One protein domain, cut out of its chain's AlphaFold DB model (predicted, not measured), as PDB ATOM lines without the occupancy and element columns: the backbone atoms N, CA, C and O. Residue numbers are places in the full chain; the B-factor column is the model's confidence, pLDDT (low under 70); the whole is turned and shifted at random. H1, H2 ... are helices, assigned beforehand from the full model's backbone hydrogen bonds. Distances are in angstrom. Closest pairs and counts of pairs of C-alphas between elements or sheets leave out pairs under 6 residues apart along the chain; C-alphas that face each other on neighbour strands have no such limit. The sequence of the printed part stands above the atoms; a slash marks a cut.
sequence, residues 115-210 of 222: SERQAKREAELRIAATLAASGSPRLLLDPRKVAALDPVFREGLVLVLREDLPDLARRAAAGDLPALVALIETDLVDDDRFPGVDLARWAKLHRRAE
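What this domain is: This is residues 115 to 210 of the 222 residues of an uncharacterized protein of Acidimicrobiia bacterium (UniProt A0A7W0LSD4). The long helix H1 makes one end; from it H6, H5 and H4 cross one another in turn, with H5 in the middle, and H2 and H3 make the far end. The 96 printed residues hold six named helices, H1 to H6 along the chain, and no named strand: all helix. The whole is compact, radius of gyration of the C-alphas 13.1 A, spans 40 by 28 by 19 A.

How they stand to each other: Start at H1, residues 115 to 134: its residues 116 to 124 touch residues 202 to 206 of H6, residues 199 to 210, at a steep tilt of 62 degrees, closest C-alphas Lys 120 and Trp 202, 5.9 A. H6 touches H5, residues 177 to 185, closest C-alphas Val 181 and Ala 203, 5.2 A. H5 touches H4, residues 165 to 173, closest C-alphas Ala 172 and Leu 180, 4.5 A. H3, residues 151 to 161, and H2, residues 143 to 148, touch no helix. In all six, every O i to N i+4 pair is within hydrogen-bond range.

Where its parts are: Find C-alpha 115 at (204.038, 160.617, 161.096); H1 runs 28.6 A from there. H6, 16.2 A, ends at C-alpha 210, (191.517, 165.734, 151.431).

The domain as a whole: The printed part has no cut; the H5 to H6 link is long. Residues 135 to 139 and 154 to 161 have pLDDT under 70.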
ATOM      1  N   SER A 115     204.482 161.796 160.352       96.62
ATOM      2  CA  SER A 115     204.038 160.617 161.096       96.62
ATOM      3  C   SER A 115     202.599 160.238 160.746       96.62
ATOM      4  O   SER A 115     202.294 159.068 160.525       96.62
ATOM      5  N   GLU A 116     201.729 161.235 160.591       96.31
ATOM      6  CA  GLU A 116     200.343 161.068 160.169       96.31
ATOM      7  C   GLU A 116     200.249 160.537 158.738       96.31
ATOM      8  O   GLU A 116     199.455 159.637 158.465       96.31
ATOM      9  N   ARG A 117     201.083 161.047 157.823       94.56
ATOM     10  CA  ARG A 117     201.154 160.537 156.445       94.56
ATOM     11  C   ARG A 117     201.634 159.096 156.392       94.56
ATOM     12  O   ARG A 117     201.095 158.320 155.606       94.56
ATOM     13  N   GLN A 118     202.628 158.746 157.204       96.44
ATOM     14  CA  GLN A 118     203.120 157.375 157.282       96.44
ATOM     15  C   GLN A 118     202.031 156.442 157.822       96.44
ATOM     16  O   GLN A 118     201.719 155.444 157.177       96.44
ATOM     17  N   ALA A 119     201.375 156.818 158.923       96.88
ATOM     18  CA  ALA A 119     200.277 156.045 159.497       96.88
ATOM     19  C   ALA A 119     199.104 155.876 158.515       96.88
ATOM     20  O   ALA A 119     198.574 154.776 158.373       96.88
ATOM     21  N   LYS A 120     198.727 156.943 157.790       95.69
ATOM     22  CA  LYS A 120     197.701 156.874 156.739       95.69
ATOM     23  C   LYS A 120     198.107 155.882 155.648       95.69
ATOM     24  O   LYS A 120     197.317 155.008 155.320       95.69
ATOM     25  N   ARG A 121     199.333 155.985 155.125       95.56
ATOM     26  CA  ARG A 121     199.840 155.106 154.060       95.56
ATOM     27  C   ARG A 121     199.874 153.641 154.493       95.56
ATOM     28  O   ARG A 121     199.468 152.773 153.731       95.56
ATOM     29  N   GLU A 122     200.348 153.360 155.704       96.56
ATOM     30  CA  GLU A 122     200.380 151.998 156.246       96.56
ATOM     31  C   GLU A 122     198.976 151.407 156.390       96.56
ATOM     32  O   GLU A 122     198.765 150.248 156.035       96.56
ATOM     33  N   ALA A 123     198.011 152.200 156.862       95.94
ATOM     34  CA  ALA A 123     196.616 151.786 156.925       95.94
ATOM     35  C   ALA A 123     196.024 151.549 155.524       95.94
ATOM     36  O   ALA A 123     195.388 150.522 155.314       95.94
ATOM     37  N   GLU A 124     196.291 152.424 154.547       94.81
ATOM     38  CA  GLU A 124     195.814 152.265 153.160       94.81
ATOM     39  C   GLU A 124     196.343 150.990 152.504       94.81
ATOM     40  O   GLU A 124     195.585 150.281 151.849       94.81
ATOM     41  N   LEU A 125     197.616 150.655 152.731       94.62
ATOM     42  CA  LEU A 125     198.201 149.411 152.228       94.62
ATOM     43  C   LEU A 125     197.528 148.174 152.835       94.62
ATOM     44  O   LEU A 125     197.262 147.211 152.116       94.62
ATOM     45  N   ARG A 126     197.221 148.195 154.139       93.62
ATOM     46  CA  ARG A 126     196.516 147.085 154.805       93.62
ATOM     47  C   ARG A 126     195.073 146.968 154.331       93.62
ATOM     48  O   ARG A 126     194.641 145.868 154.014       93.62
ATOM     49  N   ILE A 127     194.360 148.091 154.223       92.31
ATOM     50  CA  ILE A 127     192.994 148.146 153.687       92.31
ATOM     51  C   ILE A 127     192.968 147.566 152.270       92.31
ATOM     52  O   ILE A 127     192.183 146.662 152.003       92.31
ATOM     53  N   ALA A 128     193.858 148.019 151.384       90.88
ATOM     54  CA  ALA A 128     193.931 147.522 150.012       90.88
ATOM     55  C   ALA A 128     194.221 146.012 149.955       90.88
ATOM     56  O   ALA A 128     193.578 145.294 149.189       90.88
ATOM     57  N   ALA A 129     195.141 145.515 150.789       90.12
ATOM     58  CA  ALA A 129     195.442 144.086 150.881       90.12
ATOM     59  C   ALA A 129     194.229 143.266 151.359       90.12
ATOM     60  O   ALA A 129     193.913 142.235 150.764       90.12
ATOM     61  N   THR A 130     193.516 143.745 152.384       89.06
ATOM     62  CA  THR A 130     192.273 143.130 152.868       89.06
ATOM     63  C   THR A 130     191.214 143.084 151.769       89.06
ATOM     64  O   THR A 130     190.632 142.027 151.520       89.06
ATOM     65  N   LEU A 131     190.971 144.203 151.080       87.00
ATOM     66  CA  LEU A 131     189.970 144.285 150.012       87.00
ATOM     67  C   LEU A 131     190.295 143.324 148.858       87.00
ATOM     68  O   LEU A 131     189.415 142.591 148.406       87.00
ATOM     69  N   ALA A 132     191.564 143.254 148.445       86.06
ATOM     70  CA  ALA A 132     192.017 142.346 147.393       86.06
ATOM     71  C   ALA A 132     191.850 140.863 147.772       86.06
ATOM     72  O   ALA A 132     191.432 140.060 146.939       86.06
ATOM     73  N   ALA A 133     192.130 140.496 149.027       84.69
ATOM     74  CA  ALA A 133     191.967 139.125 149.516       84.69
ATOM     75  C   ALA A 133     190.492 138.706 149.665       84.69
ATOM     76  O   ALA A 133     190.168 137.525 149.564       84.69
ATOM     77  N   SER A 134     189.595 139.669 149.895       72.31
ATOM     78  CA  SER A 134     188.180 139.411 150.195       72.31
ATOM     79  C   SER A 134     187.357 138.989 148.972       72.31
ATOM     80  O   SER A 134     186.310 138.364 149.138       72.31
ATOM     81  N   GLY A 135     187.788 139.332 147.750       58.75
ATOM     82  CA  GLY A 135     187.233 138.841 146.476       58.75
ATOM     83  C   GLY A 135     185.743 139.119 146.195       58.75
ATOM     84  O   GLY A 135     185.237 138.730 145.142       58.75
ATOM     85  N   SER A 136     184.998 139.757 147.103       56.44
ATOM     86  CA  SER A 136     183.576 140.052 146.921       56.44
ATOM     87  C   SER A 136     183.107 141.283 147.703       56.44
ATOM     88  O   SER A 136     183.361 141.381 148.902       56.44
ATOM     89  N   PRO A 137     182.306 142.164 147.073       54.59
ATOM     90  CA  PRO A 137     181.760 143.372 147.697       54.59
ATOM     91  C   PRO A 137     180.675 143.112 148.746       54.59
ATOM     92  O   PRO A 137     180.154 144.042 149.354       54.59
ATOM     93  N   ARG A 138     180.285 141.852 148.953       55.38
ATOM     94  CA  ARG A 138     179.072 141.510 149.701       55.38
ATOM     95  C   ARG A 138     179.179 141.644 151.210       55.38
ATOM     96  O   ARG A 138     178.166 141.489 151.879       55.38
ATOM     97  N   LEU A 139     180.354 141.930 151.752       58.94
ATOM     98  CA  LEU A 139     180.519 142.018 153.190       58.94
ATOM     99  C   LEU A 139     181.583 143.072 153.532       58.94
ATOM    100  O   LEU A 139     182.672 142.754 153.977       58.94
ATOM    101  N   LEU A 140     181.323 144.344 153.251       72.56
ATOM    102  CA  LEU A 140     181.966 145.416 154.026       72.56
ATOM    103  C   LEU A 140     181.085 145.853 155.184       72.56
ATOM    104  O   LEU A 140     181.588 146.315 156.199       72.56
ATOM    105  N   LEU A 141     179.776 145.706 155.003       83.25
ATOM    106  CA  LEU A 141     178.794 146.190 155.942       83.25
ATOM    107  C   LEU A 141     178.592 145.186 157.069       83.25
ATOM    108  O   LEU A 141     178.444 143.992 156.802       83.25
ATOM    109  N   ASP A 142     178.498 145.682 158.298       85.00
ATOM    110  CA  ASP A 142     177.997 144.905 159.424       85.00
ATOM    111  C   ASP A 142     176.465 144.786 159.292       85.00
ATOM    112  O   ASP A 142     175.751 145.791 159.414       85.00
ATOM    113  N   PRO A 143     175.911 143.576 159.060       84.81
ATOM    114  CA  PRO A 143     174.474 143.392 158.890       84.81
ATOM    115  C   PRO A 143     173.661 143.866 160.099       84.81
ATOM    116  O   PRO A 143     172.518 144.288 159.935       84.81
ATOM    117  N   ARG A 144     174.237 143.810 161.309       86.81
ATOM    118  CA  ARG A 144     173.581 144.267 162.540       86.81
ATOM    119  C   ARG A 144     173.462 145.784 162.545       86.81
ATOM    120  O   ARG A 144     172.383 146.292 162.834       86.81
ATOM    121  N   LYS A 145     174.531 146.493 162.170       86.88
ATOM    122  CA  LYS A 145     174.534 147.961 162.082       86.88
ATOM    123  C   LYS A 145     173.591 148.446 160.981       86.88
ATOM    124  O   LYS A 145     172.777 149.331 161.217       86.88
ATOM    125  N   VAL A 146     173.586 147.782 159.821       84.75
ATOM    126  CA  VAL A 146     172.642 148.087 158.726       84.75
ATOM    127  C   VAL A 146     171.183 147.851 159.132       84.75
ATOM    128  O   VAL A 146     170.313 148.657 158.789       84.75
ATOM    129  N   ALA A 147     170.897 146.761 159.850       83.94
ATOM    130  CA  ALA A 147     169.551 146.461 160.341       83.94
ATOM    131  C   ALA A 147     169.090 147.436 161.436       83.94
ATOM    132  O   ALA A 147     167.895 147.701 161.537       83.94
ATOM    133  N   ALA A 148     170.024 147.978 162.221       85.56
ATOM    134  CA  ALA A 148     169.763 148.971 163.259       85.56
ATOM    135  C   ALA A 148     169.591 150.403 162.723       85.56
ATOM    136  O   ALA A 148     169.183 151.280 163.484       85.56
ATOM    137  N   LEU A 149     169.881 150.657 161.439       82.94
ATOM    138  CA  LEU A 149     169.641 151.964 160.827       82.94
ATOM    139  C   LEU A 149     168.152 152.312 160.864       82.94
ATOM    140  O   LEU A 149     167.322 151.606 160.284       82.94
ATOM    141  N   ASP A 150     167.845 153.452 161.478       78.81
ATOM    142  CA  ASP A 150     166.523 154.060 161.411       78.81
ATOM    143  C   ASP A 150     166.134 154.329 159.935       78.81
ATOM    144  O   ASP A 150     166.970 154.819 159.167       78.81
ATOM    145  N   PRO A 151     164.897 154.017 159.498       75.75
ATOM    146  CA  PRO A 151     164.467 154.232 158.115       75.75
ATOM    147  C   PRO A 151     164.619 155.681 157.628       75.75
ATOM    148  O   PRO A 151     165.016 155.892 156.484       75.75
ATOM    149  N   VAL A 152     164.384 156.672 158.493       70.62
ATOM    150  CA  VAL A 152     164.555 158.100 158.177       70.62
ATOM    151  C   VAL A 152     166.034 158.436 158.037       70.62
ATOM    152  O   VAL A 152     166.427 159.182 157.143       70.62
ATOM    153  N   PHE A 153     166.884 157.853 158.880       71.62
ATOM    154  CA  PHE A 153     168.330 158.017 158.753       71.62
ATOM    155  C   PHE A 153     168.873 157.351 157.479       71.62
ATOM    156  O   PHE A 153     169.779 157.885 156.843       71.62
ATOM    157  N   ARG A 154     168.287 156.228 157.050       67.50
ATOM    158  CA  ARG A 154     168.616 155.571 155.777       67.50
ATOM    159  C   ARG A 154     168.255 156.446 154.572       67.50
ATOM    160  O   ARG A 154     169.058 156.552 153.651       67.50
ATOM    161  N   GLU A 155     167.106 157.115 154.590       63.97
ATOM    162  CA  GLU A 155     166.744 158.107 153.564       63.97
ATOM    163  C   GLU A 155     167.637 159.359 153.630       63.97
ATOM    164  O   GLU A 155     168.076 159.878 152.603       63.97
ATOM    165  N   GLY A 156     167.979 159.814 154.839       64.31
ATOM    166  CA  GLY A 156     168.909 160.920 155.068       64.31
ATOM    167  C   GLY A 156     170.322 160.636 154.551       64.31
ATOM    168  O   GLY A 156     170.950 161.524 153.979       64.31
ATOM    169  N   LEU A 157     170.803 159.395 154.677       67.19
ATOM    170  CA  LEU A 157     172.069 158.944 154.096       67.19
ATOM    171  C   LEU A 157     172.080 159.099 152.579       67.19
ATOM    172  O   LEU A 157     173.047 159.625 152.040       67.19
ATOM    173  N   VAL A 158     170.993 158.728 151.903       61.88
ATOM    174  CA  VAL A 158     170.864 158.913 150.451       61.88
ATOM    175  C   VAL A 158     170.888 160.397 150.083       61.88
ATOM    176  O   VAL A 158     171.484 160.764 149.079       61.88
ATOM    177  N   LEU A 159     170.313 161.281 150.900       57.91
ATOM    178  CA  LEU A 159     170.353 162.728 150.652       57.91
ATOM    179  C   LEU A 159     171.739 163.346 150.898       57.91
ATOM    180  O   LEU A 159     172.172 164.210 150.132       57.91
ATOM    181  N   VAL A 160     172.437 162.915 151.953       63.03
ATOM    182  CA  VAL A 160     173.751 163.452 152.350       63.03
ATOM    183  C   VAL A 160     174.868 162.899 151.468       63.03
ATOM    184  O   VAL A 160     175.714 163.660 151.003       63.03
ATOM    185  N   LEU A 161     174.861 161.591 151.215       67.12
ATOM    186  CA  LEU A 161     175.854 160.905 150.388       67.12
ATOM    187  C   LEU A 161     175.505 160.963 148.897       67.12
ATOM    188  O   LEU A 161     176.366 160.689 148.070       67.12
ATOM    189  N   ARG A 162     174.267 161.353 148.553       71.44
ATOM    190  CA  ARG A 162     173.718 161.374 147.181       71.44
ATOM    191  C   ARG A 162     173.759 160.014 146.479       71.44
ATOM    192  O   ARG A 162     173.679 159.954 145.254       71.44
ATOM    193  N   GLU A 163     173.869 158.935 147.247       71.38
ATOM    194  CA  GLU A 163     174.117 157.580 146.763       71.38
ATOM    195  C   GLU A 163     173.347 156.551 147.597       71.38
ATOM    196  O   GLU A 163     173.133 156.736 148.795       71.38
ATOM    197  N   ASP A 164     172.942 155.453 146.955       82.75
ATOM    198  CA  ASP A 164     172.331 154.309 147.632       82.75
ATOM    199  C   ASP A 164     173.411 153.435 148.300       82.75
ATOM    200  O   ASP A 164     174.491 153.202 147.749       82.75
ATOM    201  N   LEU A 165     173.112 152.917 149.492       82.44
ATOM    202  CA  LEU A 165     174.050 152.173 150.337       82.44
ATOM    203  C   LEU A 165     174.688 150.948 149.640       82.44
ATOM    204  O   LEU A 165     175.893 150.740 149.804       82.44
ATOM    205  N   PRO A 166     173.963 150.129 148.848       83.75
ATOM    206  CA  PRO A 166     174.551 149.031 148.086       83.75
ATOM    207  C   PRO A 166     175.552 149.480 147.018       83.75
ATOM    208  O   PRO A 166     176.477 148.724 146.713       83.75
ATOM    209  N   ASP A 167     175.376 150.662 146.422       85.62
ATOM    210  CA  ASP A 167     176.324 151.189 145.436       85.62
ATOM    211  C   ASP A 167     177.594 151.700 146.121       85.62
ATOM    212  O   ASP A 167     178.704 151.302 145.756       85.62
ATOM    213  N   LEU A 168     177.425 152.443 147.218       86.06
ATOM    214  CA  LEU A 168     178.520 152.902 148.067       86.06
ATOM    215  C   LEU A 168     179.372 151.730 148.587       86.06
ATOM    216  O   LEU A 168     180.599 151.742 148.476       86.06
ATOM    217  N   ALA A 169     178.731 150.665 149.081       86.31
ATOM    218  CA  ALA A 169     179.408 149.442 149.517       86.31
ATOM    219  C   ALA A 169     180.172 148.752 148.380       86.31
ATOM    220  O   ALA A 169     181.284 148.261 148.581       86.31
ATOM    221  N   ARG A 170     179.604 148.735 147.168       87.00
ATOM    222  CA  ARG A 170     180.253 148.148 145.991       87.00
ATOM    223  C   ARG A 170     181.499 148.930 145.589       87.00
ATOM    224  O   ARG A 170     182.523 148.311 145.315       87.00
ATOM    225  N   ARG A 171     181.426 150.261 145.577       88.88
ATOM    226  CA  ARG A 171     182.567 151.138 145.288       88.88
ATOM    227  C   ARG A 171     183.664 150.996 146.332       88.88
ATOM    228  O   ARG A 171     184.812 150.758 145.968       88.88
ATOM    229  N   ALA A 172     183.308 151.050 147.615       89.81
ATOM    230  CA  ALA A 172     184.258 150.855 148.707       89.81
ATOM    231  C   ALA A 172     184.993 149.512 148.578       89.81
ATOM    232  O   ALA A 172     186.216 149.445 148.693       89.81
ATOM    233  N   ALA A 173     184.263 148.444 148.245       87.38
ATOM    234  CA  ALA A 173     184.848 147.129 148.015       87.38
ATOM    235  C   ALA A 173     185.729 147.050 146.762       87.38
ATOM    236  O   ALA A 173     186.648 146.235 146.714       87.38
ATOM    237  N   ALA A 174     185.476 147.898 145.766       88.00
ATOM    238  CA  ALA A 174     186.327 148.064 144.592       88.00
ATOM    239  C   ALA A 174     187.568 148.943 144.860       88.00
ATOM    240  O   ALA A 174     188.344 149.187 143.938       88.00
ATOM    241  N   GLY A 175     187.778 149.401 146.100       88.12
ATOM    242  CA  GLY A 175     188.929 150.216 146.492       88.12
ATOM    243  C   GLY A 175     188.697 151.726 146.418       88.12
ATOM    244  O   GLY A 175     189.652 152.490 146.548       88.12
ATOM    245  N   ASP A 176     187.455 152.172 146.231       90.38
ATOM    246  CA  ASP A 176     187.096 153.588 146.316       90.38
ATOM    247  C   ASP A 176     187.203 154.070 147.773       90.38
ATOM    248  O   ASP A 176     186.345 153.790 148.618       90.38
ATOM    249  N   LEU A 177     188.303 154.759 148.087       89.88
ATOM    250  CA  LEU A 177     188.587 155.226 149.444       89.88
ATOM    251  C   LEU A 177     187.557 156.252 149.948       89.88
ATOM    252  O   LEU A 177     187.120 156.086 151.086       89.88
ATOM    253  N   PRO A 178     187.117 157.255 149.157       89.81
ATOM    254  CA  PRO A 178     186.000 158.116 149.545       89.81
ATOM    255  C   PRO A 178     184.738 157.347 149.951       89.81
ATOM    256  O   PRO A 178     184.152 157.644 150.994       89.81
ATOM    257  N   ALA A 179     184.349 156.326 149.182       90.00
ATOM    258  CA  ALA A 179     183.193 155.497 149.518       90.00
ATOM    259  C   ALA A 179     183.397 154.734 150.838       90.00
ATOM    260  O   ALA A 179     182.503 154.689 151.685       90.00
ATOM    261  N   LEU A 180     184.591 154.174 151.054       91.38
ATOM    262  CA  LEU A 180     184.925 153.483 152.301       91.38
ATOM    263  C   LEU A 180     184.910 154.434 153.508       91.38
ATOM    264  O   LEU A 180     184.393 154.080 154.564       91.38
ATOM    265  N   VAL A 181     185.439 155.649 153.354       91.94
ATOM    266  CA  VAL A 181     185.414 156.690 154.392       91.94
ATOM    267  C   VAL A 181     183.978 157.031 154.787       91.94
ATOM    268  O   VAL A 181     183.676 157.057 155.980       91.94
ATOM    269  N   ALA A 182     183.078 157.207 153.817       89.88
ATOM    270  CA  ALA A 182     181.663 157.456 154.090       89.88
ATOM    271  C   ALA A 182     181.007 156.309 154.884       89.88
ATOM    272  O   ALA A 182     180.257 156.552 155.831       89.88
ATOM    273  N   LEU A 183     181.324 155.052 154.562       89.31
ATOM    274  CA  LEU A 183     180.809 153.889 155.299       89.31
ATOM    275  C   LEU A 183     181.355 153.792 156.730       89.31
ATOM    276  O   LEU A 183     180.624 153.417 157.644       89.31
ATOM    277  N   ILE A 184     182.628 154.128 156.948       91.56
ATOM    278  CA  ILE A 184     183.226 154.135 158.295       91.56
ATOM    279  C   ILE A 184     182.599 155.235 159.151       91.56
ATOM    280  O   ILE A 184     182.297 155.027 160.320       91.56
ATOM    281  N   GLU A 185     182.380 156.414 158.577       89.31
ATOM    282  CA  GLU A 185     181.816 157.564 159.295       89.31
ATOM    283  C   GLU A 185     180.364 157.381 159.705       89.31
ATOM    284  O   GLU A 185     179.897 158.025 160.643       89.31
ATOM    285  N   THR A 186     179.674 156.498 159.000       87.38
ATOM    286  CA  THR A 186     178.295 156.117 159.284       87.38
ATOM    287  C   THR A 186     178.215 154.905 160.206       87.38
ATOM    288  O   THR A 186     177.116 154.439 160.488       87.38
ATOM    289  N   ASP A 187     179.366 154.430 160.699       89.31
ATOM    290  CA  ASP A 187     179.504 153.230 161.520       89.31
ATOM    291  C   ASP A 187     178.796 152.033 160.876       89.31
ATOM    292  O   ASP A 187     178.020 151.327 161.505       89.31
ATOM    293  N   LEU A 188     179.004 151.826 159.573       88.50
ATOM    294  CA  LEU A 188     178.396 150.710 158.845       88.50
ATOM    295  C   LEU A 188     179.382 149.609 158.499       88.50
ATOM    296  O   LEU A 188     178.948 148.519 158.134       88.50
ATOM    297  N   VAL A 189     180.682 149.868 158.622       89.69
ATOM    298  CA  VAL A 189     181.718 148.879 158.321       89.69
ATOM    299  C   VAL A 189     181.840 147.850 159.449       89.69
ATOM    300  O   VAL A 189     181.702 148.160 160.636       89.69
ATOM    301  N   ASP A 190     182.069 146.608 159.041       88.75
ATOM    302  CA  ASP A 190     182.479 145.492 159.888       88.75
ATOM    303  C   ASP A 190     183.997 145.576 160.140       88.75
ATOM    304  O   ASP A 190     184.809 145.138 159.318       88.75
ATOM    305  N   ASP A 191     184.377 146.207 161.255       85.88
ATOM    306  CA  ASP A 191     185.773 146.498 161.623       85.88
ATOM    307  C   ASP A 191     186.637 145.234 161.753       85.88
ATOM    308  O   ASP A 191     187.834 145.273 161.451       85.88
ATOM    309  N   ASP A 192     186.038 144.094 162.122       87.88
ATOM    310  CA  ASP A 192     186.737 142.812 162.302       87.88
ATOM    311  C   ASP A 192     187.392 142.318 161.000       87.88
ATOM    312  O   ASP A 192     188.317 141.500 161.013       87.88
ATOM    313  N   ARG A 193     186.964 142.857 159.853       85.31
ATOM    314  CA  ARG A 193     187.548 142.570 158.536       85.31
ATOM    315  C   ARG A 193     188.900 143.216 158.320       85.31
ATOM    316  O   ARG A 193     189.642 142.775 157.444       85.31
ATOM    317  N   PHE A 194     189.235 144.238 159.096       89.44
ATOM    318  CA  PHE A 194     190.453 145.021 158.939       89.44
ATOM    319  C   PHE A 194     191.361 144.852 160.163       89.44
ATOM    320  O   PHE A 194     191.643 145.818 160.878       89.44
ATOM    321  N   PRO A 195     191.856 143.624 160.427       88.44
ATOM    322  CA  PRO A 195     192.614 143.340 161.634       88.44
ATOM    323  C   PRO A 195     193.867 144.215 161.712       88.44
ATOM    324  O   PRO A 195     194.669 144.304 160.779       88.44
ATOM    325  N   GLY A 196     194.044 144.868 162.861       90.75
ATOM    326  CA  GLY A 196     195.183 145.750 163.103       90.75
ATOM    327  C   GLY A 196     195.138 147.069 162.325       90.75
ATOM    328  O   GLY A 196     196.188 147.703 162.174       90.75
ATOM    329  N   VAL A 197     193.967 147.477 161.828       94.25
ATOM    330  CA  VAL A 197     193.718 148.810 161.270       94.25
ATOM    331  C   VAL A 197     192.711 149.539 162.153       94.25
ATOM    332  O   VAL A 197     191.600 149.074 162.368       94.25
ATOM    333  N   ASP A 198     193.086 150.718 162.636       95.81
ATOM    334  CA  ASP A 198     192.143 151.649 163.256       95.81
ATOM    335  C   ASP A 198     191.430 152.434 162.142       95.81
ATOM    336  O   ASP A 198     191.941 153.448 161.648       95.81
ATOM    337  N   LEU A 199     190.282 151.915 161.690       93.75
ATOM    338  CA  LEU A 199     189.509 152.469 160.574       93.75
ATOM    339  C   LEU A 199     189.012 153.888 160.853       93.75
ATOM    340  O   LEU A 199     189.099 154.753 159.980       93.75
ATOM    341  N   ALA A 200     188.565 154.163 162.079       94.44
ATOM    342  CA  ALA A 200     188.105 155.488 162.480       94.44
ATOM    343  C   ALA A 200     189.241 156.521 162.419       94.44
ATOM    344  O   ALA A 200     189.081 157.623 161.872       94.44
ATOM    345  N   ARG A 201     190.428 156.167 162.932       96.44
ATOM    346  CA  ARG A 201     191.617 157.020 162.823       96.44
ATOM    347  C   ARG A 201     192.046 157.199 161.373       96.44
ATOM    348  O   ARG A 201     192.369 158.326 160.990       96.44
ATOM    349  N   TRP A 202     192.046 156.136 160.573       96.38
ATOM    350  CA  TRP A 202     192.369 156.222 159.152       96.38
ATOM    351  C   TRP A 202     191.415 157.168 158.412       96.38
ATOM    352  O   TRP A 202     191.889 158.103 157.770       96.38
ATOM    353  N   ALA A 203     190.097 157.014 158.574       95.56
ATOM    354  CA  ALA A 203     189.095 157.870 157.938       95.56
ATOM    355  C   ALA A 203     189.265 159.345 158.340       95.56
ATOM    356  O   ALA A 203     189.204 160.253 157.506       95.56
ATOM    357  N   LYS A 204     189.586 159.613 159.615       95.62
ATOM    358  CA  LYS A 204     189.927 160.964 160.089       95.62
ATOM    359  C   LYS A 204     191.176 161.527 159.403       95.62
ATOM    360  O   LYS A 204     191.180 162.702 159.031       95.62
ATOM    361  N   LEU A 205     192.233 160.729 159.248       95.81
ATOM    362  CA  LEU A 205     193.445 161.141 158.535       95.81
ATOM    363  C   LEU A 205     193.173 161.361 157.045       95.81
ATOM    364  O   LEU A 205     193.657 162.345 156.491       95.81
ATOM    365  N   HIS A 206     192.369 160.502 156.419       94.19
ATOM    366  CA  HIS A 206     191.982 160.623 155.019       94.19
ATOM    367  C   HIS A 206     191.214 161.926 154.768       94.19
ATOM    368  O   HIS A 206     191.675 162.751 153.985       94.19
ATOM    369  N   ARG A 207     190.147 162.208 155.531       91.94
ATOM    370  CA  ARG A 207     189.427 163.493 155.443       91.94
ATOM    371  C   ARG A 207     190.328 164.698 155.661       91.94
ATOM    372  O   ARG A 207     190.189 165.711 154.981       91.94
ATOM    373  N   ARG A 208     191.236 164.633 156.638       93.31
ATOM    374  CA  ARG A 208     192.180 165.729 156.887       93.31
ATOM    375  C   ARG A 208     193.132 165.934 155.715       93.31
ATOM    376  O   ARG A 208     193.413 167.084 155.405       93.31
ATOM    377  N   ALA A 209     193.617 164.867 155.083       92.31
ATOM    378  CA  ALA A 209     194.414 164.983 153.868       92.31
ATOM    379  C   ALA A 209     193.592 165.644 152.753       92.31
ATOM    380  O   ALA A 209     194.026 166.657 152.224       92.31
ATOM    381  N   GLU A 210     192.373 165.172 152.487       90.75
ATOM    382  CA  GLU A 210     191.517 165.734 151.431       90.75
ATOM    383  C   GLU A 210     191.154 167.209 151.663       90.75
ATOM    384  O   GLU A 210     191.176 168.030 150.751       90.75
TER     385      GLU A 210